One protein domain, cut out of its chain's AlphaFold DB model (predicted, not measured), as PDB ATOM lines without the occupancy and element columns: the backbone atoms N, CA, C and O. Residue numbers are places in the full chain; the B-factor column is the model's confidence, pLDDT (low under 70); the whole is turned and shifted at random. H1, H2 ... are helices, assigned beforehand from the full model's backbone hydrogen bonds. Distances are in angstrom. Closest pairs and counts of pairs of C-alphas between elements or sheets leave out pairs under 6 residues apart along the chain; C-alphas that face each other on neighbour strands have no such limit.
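Overview. This is residues 8 to 55 of the 311 residues of an uncharacterized protein of Trichobilharzia regenti (UniProt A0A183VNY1). Two helices, H2 and H1, are set nearly end to end in an extended rod, meeting in a wide corner where their last residues come together. From that corner the long unnamed stretch, residues 23 to 35, runs out beside H2 to its far end, and H2 comes back to the corner; residues 8 to 18, of which 10 to 18 belong to H1, stick out the other way. The printed part has 48 residues, with two named helices in the order H1, H2 and no named strand; the class is all helix. It is only just extended, close to loose, with a radius of gyration of the C-alphas of 14.4 A and spans of 44 by 19 by 15 A.

Arrangement. Begin with H2, residues 36 to 50, the longest helix. Look from its Phe 50 to H1, residues 10 to 22: the two are close but not clearly touching, and their closest C-alphas, those of Phe 21 and Phe 50, are 6.6 A apart. They run opposite ways at a steep tilt of 40 degrees, with centres 24.0 A apart. In H1 and H2 every O i to N i+4 pair is within hydrogen-bond range. Outside the two helices, residues 23 to 24 pair with residues 53 to 54, parallel, in stretches too short to be named.

Along the chain. Find C-alpha 36 at (81.580, -89.614, 220.647); from there H2 runs 21.5 A to C-alpha 50 at (90.368, -77.314, 205.328). H1 starts at C-alpha 10, at (104.646, -62.554, 200.520), and covers 18.4 A to C-alpha 22.

Size, cuts and confidence. The C-alphas farthest apart, those of Ser 9 and Gln 35, are 44.3 A apart. The link from H1 to H2, 13 residues, is long. The printed part has no cut. The mean pLDDT of the printed part is 83.1, and residues 54 to 55 are under 70.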
ATOM      1  N   ILE A   8     112.313 -65.034 201.001       89.25
ATOM      2  CA  ILE A   8     110.896 -65.377 201.137       89.25
ATOM      3  C   ILE A   8     110.063 -64.120 200.894       89.25
ATOM      4  O   ILE A   8     110.100 -63.176 201.684       89.25
ATOM      5  N   SER A   9     109.286 -64.113 199.813       91.38
ATOM      6  CA  SER A   9     108.312 -63.060 199.537       91.38
ATOM      7  C   SER A   9     106.937 -63.370 200.139       91.38
ATOM      8  O   SER A   9     106.629 -64.496 200.537       91.38
ATOM      9  N   ILE A  10     106.058 -62.364 200.155       90.56
ATOM     10  CA  ILE A  10     104.646 -62.554 200.520       90.56
ATOM     11  C   ILE A  10     103.971 -63.548 199.562       90.56
ATOM     12  O   ILE A  10     103.177 -64.376 200.003       90.56
ATOM     13  N   ALA A  11     104.303 -63.503 198.267       90.88
ATOM     14  CA  ALA A  11     103.756 -64.433 197.284       90.88
ATOM     15  C   ALA A  11     104.183 -65.882 197.578       90.88
ATOM     16  O   ALA A  11     103.349 -66.784 197.496       90.88
ATOM     17  N   ASP A  12     105.433 -66.094 198.007       90.69
ATOM     18  CA  ASP A  12     105.924 -67.415 198.417       90.69
ATOM     19  C   ASP A  12     105.190 -67.929 199.657       90.69
ATOM     20  O   ASP A  12     104.829 -69.101 199.713       90.69
ATOM     21  N   LEU A  13     104.909 -67.056 200.630       89.12
ATOM     22  CA  LEU A  13     104.127 -67.410 201.818       89.12
ATOM     23  C   LEU A  13     102.682 -67.776 201.467       89.12
ATOM     24  O   LEU A  13     102.166 -68.761 201.991       89.12
ATOM     25  N   MET A  14     102.034 -67.028 200.569       89.94
ATOM     26  CA  MET A  14     100.678 -67.351 200.113       89.94
ATOM     27  C   MET A  14     100.646 -68.676 199.342       89.94
ATOM     28  O   MET A  14      99.794 -69.523 199.606       89.94
ATOM     29  N   ALA A  15     101.600 -68.891 198.432       87.62
ATOM     30  CA  ALA A  15     101.721 -70.139 197.685       87.62
ATOM     31  C   ALA A  15     102.024 -71.329 198.611       87.62
ATOM     32  O   ALA A  15     101.437 -72.402 198.456       87.62
ATOM     33  N   PHE A  16     102.896 -71.134 199.605       87.31
ATOM     34  CA  PHE A  16     103.179 -72.124 200.638       87.31
ATOM     35  C   PHE A  16     101.931 -72.445 201.455       87.31
ATOM     36  O   PHE A  16     101.630 -73.619 201.620       87.31
ATOM     37  N   HIS A  17     101.175 -71.440 201.904       85.75
ATOM     38  CA  HIS A  17      99.927 -71.634 202.642       85.75
ATOM     39  C   HIS A  17      98.946 -72.501 201.842       85.75
ATOM     40  O   HIS A  17      98.504 -73.540 202.325       85.75
ATOM     41  N   SER A  18      98.660 -72.139 200.587       83.69
ATOM     42  CA  SER A  18      97.771 -72.929 199.726       83.69
ATOM     43  C   SER A  18      98.257 -74.367 199.534       83.69
ATOM     44  O   SER A  18      97.448 -75.287 199.580       83.69
ATOM     45  N   LYS A  19      99.567 -74.580 199.358       82.56
ATOM     46  CA  LYS A  19     100.147 -75.919 199.188       82.56
ATOM     47  C   LYS A  19     100.161 -76.731 200.487       82.56
ATOM     48  O   LYS A  19      99.940 -77.933 200.440       82.56
ATOM     49  N   TYR A  20     100.413 -76.086 201.621       81.12
ATOM     50  CA  TYR A  20     100.473 -76.714 202.939       81.12
ATOM     51  C   TYR A  20      99.108 -77.268 203.348       81.12
ATOM     52  O   TYR A  20      99.016 -78.413 203.764       81.12
ATOM     53  N   PHE A  21      98.033 -76.495 203.160       80.50
ATOM     54  CA  PHE A  21      96.675 -76.944 203.490       80.50
ATOM     55  C   PHE A  21      96.067 -77.902 202.459       80.50
ATOM     56  O   PHE A  21      95.081 -78.570 202.756       80.50
ATOM     57  N   PHE A  22      96.649 -78.004 201.261       79.44
ATOM     58  CA  PHE A  22      96.142 -78.888 200.213       79.44
ATOM     59  C   PHE A  22      96.285 -80.378 200.561       79.44
ATOM     60  O   PHE A  22      95.417 -81.167 200.197       79.44
ATOM     61  N   GLN A  23      97.350 -80.769 201.268       75.94
ATOM     62  CA  GLN A  23      97.600 -82.151 201.692       75.94
ATOM     63  C   GLN A  23      97.979 -82.194 203.170       75.94
ATOM     64  O   GLN A  23      99.057 -81.736 203.545       75.94
ATOM     65  N   LEU A  24      97.102 -82.759 204.000       74.62
ATOM     66  CA  LEU A  24      97.279 -82.828 205.450       74.62
ATOM     67  C   LEU A  24      96.893 -84.208 205.984       74.62
ATOM     68  O   LEU A  24      95.978 -84.858 205.485       74.62
ATOM     69  N   GLU A  25      97.586 -84.626 207.039       76.75
ATOM     70  CA  GLU A  25      97.142 -85.689 207.937       76.75
ATOM     71  C   GLU A  25      96.594 -85.011 209.198       76.75
ATOM     72  O   GLU A  25      97.307 -84.254 209.859       76.75
ATOM     73  N   ILE A  26      95.312 -85.227 209.498       76.50
ATOM     74  CA  ILE A  26      94.662 -84.657 210.682       76.50
ATOM     75  C   ILE A  26      94.474 -85.777 211.697       76.50
ATOM     76  O   ILE A  26      93.650 -86.670 211.510       76.50
ATOM     77  N   THR A  27      95.211 -85.700 212.799       78.75
ATOM     78  CA  THR A  27      95.005 -86.555 213.969       78.75
ATOM     79  C   THR A  27      94.309 -85.743 215.050       78.75
ATOM     80  O   THR A  27      94.828 -84.717 215.487       78.75
ATOM     81  N   MET A  28      93.137 -86.196 215.493       81.06
ATOM     82  CA  MET A  28      92.391 -85.547 216.567       81.06
ATOM     83  C   MET A  28      92.286 -86.471 217.775       81.06
ATOM     84  O   MET A  28      91.905 -87.634 217.652       81.06
ATOM     85  N   TYR A  29      92.605 -85.931 218.945       81.62
ATOM     86  CA  TYR A  29      92.468 -86.604 220.227       81.62
ATOM     87  C   TYR A  29      91.589 -85.758 221.143       81.62
ATOM     88  O   TYR A  29      91.875 -84.582 221.365       81.62
ATOM     89  N   VAL A  30      90.504 -86.348 221.643       80.25
ATOM     90  CA  VAL A  30      89.505 -85.665 222.473       80.25
ATOM     91  C   VAL A  30      89.444 -86.343 223.836       80.25
ATOM     92  O   VAL A  30      89.300 -87.560 223.922       80.25
ATOM     93  N   VAL A  31      89.535 -85.541 224.897       78.25
ATOM     94  CA  VAL A  31      89.418 -85.979 226.294       78.25
ATOM     95  C   VAL A  31      88.524 -85.001 227.037       78.25
ATOM     96  O   VAL A  31      88.731 -83.793 226.954       78.25
ATOM     97  N   GLY A  32      87.559 -85.522 227.790       79.25
ATOM     98  CA  GLY A  32      86.668 -84.726 228.629       79.25
ATOM     99  C   GLY A  32      85.202 -85.092 228.436       79.25
ATOM    100  O   GLY A  32      84.882 -86.161 227.918       79.25
ATOM    101  N   ASP A  33      84.320 -84.191 228.862       83.25
ATOM    102  CA  ASP A  33      82.867 -84.341 228.768       83.25
ATOM    103  C   ASP A  33      82.370 -84.024 227.346       83.25
ATOM    104  O   ASP A  33      81.805 -82.967 227.065       83.25
ATOM    105  N   MET A  34      82.678 -84.915 226.404       82.88
ATOM    106  CA  MET A  34      82.230 -84.834 225.016       82.88
ATOM    107  C   MET A  34      81.723 -86.198 224.560       82.88
ATOM    108  O   MET A  34      82.396 -87.216 224.713       82.88
ATOM    109  N   GLN A  35      80.534 -86.216 223.961       86.69
ATOM    110  CA  GLN A  35      79.984 -87.429 223.366       86.69
ATOM    111  C   GLN A  35      80.732 -87.793 222.080       86.69
ATOM    112  O   GLN A  35      81.104 -86.922 221.294       86.69
ATOM    113  N   GLU A  36      80.878 -89.093 221.826       84.00
ATOM    114  CA  GLU A  36      81.580 -89.614 220.647       84.00
ATOM    115  C   GLU A  36      81.003 -89.075 219.326       84.00
ATOM    116  O   GLU A  36      81.760 -88.742 218.416       84.00
ATOM    117  N   GLY A  37      79.673 -88.942 219.228       87.19
ATOM    118  CA  GLY A  37      79.014 -88.374 218.048       87.19
ATOM    119  C   GLY A  37      79.475 -86.944 217.756       87.19
ATOM    120  O   GLY A  37      79.920 -86.657 216.651       87.19
ATOM    121  N   LEU A  38      79.494 -86.086 218.781       86.56
ATOM    122  CA  LEU A  38      79.941 -84.698 218.650       86.56
ATOM    123  C   LEU A  38      81.431 -84.604 218.283       86.56
ATOM    124  O   LEU A  38      81.824 -83.742 217.500       86.56
ATOM    125  N   ALA A  39      82.261 -85.508 218.813       84.00
ATOM    126  CA  ALA A  39      83.669 -85.589 218.435       84.00
ATOM    127  C   ALA A  39      83.834 -85.969 216.951       84.00
ATOM    128  O   ALA A  39      84.640 -85.366 216.248       84.00
ATOM    129  N   LYS A  40      83.049 -86.923 216.436       86.12
ATOM    130  CA  LYS A  40      83.070 -87.288 215.006       86.12
ATOM    131  C   LYS A  40      82.590 -86.149 214.110       86.12
ATOM    132  O   LYS A  40      83.201 -85.900 213.068       86.12
ATOM    133  N   ASP A  41      81.552 -85.435 214.527       89.38
ATOM    134  CA  ASP A  41      81.037 -84.277 213.795       89.38
ATOM    135  C   ASP A  41      82.086 -83.159 213.731       89.38
ATOM    136  O   ASP A  41      82.330 -82.597 212.665       89.38
ATOM    137  N   LEU A  42      82.788 -82.896 214.840       87.44
ATOM    138  CA  LEU A  42      83.889 -81.932 214.892       87.44
ATOM    139  C   LEU A  42      85.041 -82.319 213.954       87.44
ATOM    140  O   LEU A  42      85.585 -81.458 213.258       87.44
ATOM    141  N   PHE A  43      85.406 -83.604 213.907       86.56
ATOM    142  CA  PHE A  43      86.426 -84.094 212.979       86.56
ATOM    143  C   PHE A  43      86.004 -83.867 211.525       86.56
ATOM    144  O   PHE A  43      86.765 -83.305 210.739       86.56
ATOM    145  N   THR A  44      84.770 -84.248 211.192       86.62
ATOM    146  CA  THR A  44      84.210 -84.118 209.841       86.62
ATOM    147  C   THR A  44      84.175 -82.656 209.405       86.62
ATOM    148  O   THR A  44      84.713 -82.317 208.353       86.62
ATOM    149  N   PHE A  45      83.660 -81.770 210.263       88.44
ATOM    150  CA  PHE A  45      83.672 -80.327 210.039       88.44
ATOM    151  C   PHE A  45      85.089 -79.793 209.796       88.44
ATOM    152  O   PHE A  45      85.301 -78.976 208.904       88.44
ATOM    153  N   THR A  46      86.076 -80.263 210.564       85.44
ATOM    154  CA  THR A  46      87.473 -79.823 210.429       85.44
ATOM    155  C   THR A  46      88.060 -80.233 209.078       85.44
ATOM    156  O   THR A  46      88.666 -79.409 208.392       85.44
ATOM    157  N   VAL A  47      87.845 -81.482 208.656       83.38
ATOM    158  CA  VAL A  47      88.287 -81.984 207.344       83.38
ATOM    159  C   VAL A  47      87.627 -81.192 206.207       83.38
ATOM    160  O   VAL A  47      88.308 -80.762 205.274       83.38
ATOM    161  N   GLU A  48      86.320 -80.935 206.302       84.81
ATOM    162  CA  GLU A  48      85.571 -80.152 205.309       84.81
ATOM    163  C   GLU A  48      85.994 -78.681 205.256       84.81
ATOM    164  O   GLU A  48      86.066 -78.101 204.170       84.81
ATOM    165  N   TYR A  49      86.303 -78.075 206.405       85.75
ATOM    166  CA  TYR A  49      86.763 -76.691 206.496       85.75
ATOM    167  C   TYR A  49      88.095 -76.492 205.765       85.75
ATOM    168  O   TYR A  49      88.240 -75.547 204.985       85.75
ATOM    169  N   PHE A  50      89.057 -77.397 205.975       81.75
ATOM    170  CA  PHE A  50      90.368 -77.314 205.328       81.75
ATOM    171  C   PHE A  50      90.371 -77.815 203.879       81.75
ATOM    172  O   PHE A  50      91.256 -77.421 203.121       81.75
ATOM    173  N   LYS A  51      89.393 -78.640 203.472       81.19
ATOM    174  CA  LYS A  51      89.312 -79.257 202.131       81.19
ATOM    175  C   LYS A  51      90.620 -79.939 201.710       81.19
ATOM    176  O   LYS A  51      91.003 -79.902 200.540       81.19
ATOM    177  N   CYS A  52      91.322 -80.524 202.674       73.75
ATOM    178  CA  CYS A  52      92.609 -81.161 202.449       73.75
ATOM    179  C   CYS A  52      92.429 -82.566 201.867       73.75
ATOM    180  O   CYS A  52      91.518 -83.303 202.245       73.75
ATOM    181  N   TYR A  53      93.340 -82.966 200.985       76.12
ATOM    182  CA  TYR A  53      93.474 -84.354 200.564       76.12
ATOM    183  C   TYR A  53      94.332 -85.116 201.584       76.12
ATOM    184  O   TYR A  53      95.305 -84.546 202.088       76.12
ATOM    185  N   PRO A  54      94.009 -86.386 201.892       67.31
ATOM    186  CA  PRO A  54      94.854 -87.191 202.759       67.31
ATOM    187  C   PRO A  54      96.254 -87.283 202.151       67.31
ATOM    188  O   PRO A  54      96.416 -87.504 200.946       67.31
ATOM    189  N   ASN A  55      97.263 -87.053 202.988       65.00
ATOM    190  CA  ASN A  55      98.654 -87.207 202.590       65.00
ATOM    191  C   ASN A  55      98.879 -88.665 202.151       65.00
ATOM    192  O   ASN A  55      98.354 -89.578 202.785       65.00
TER     193      ASN A  55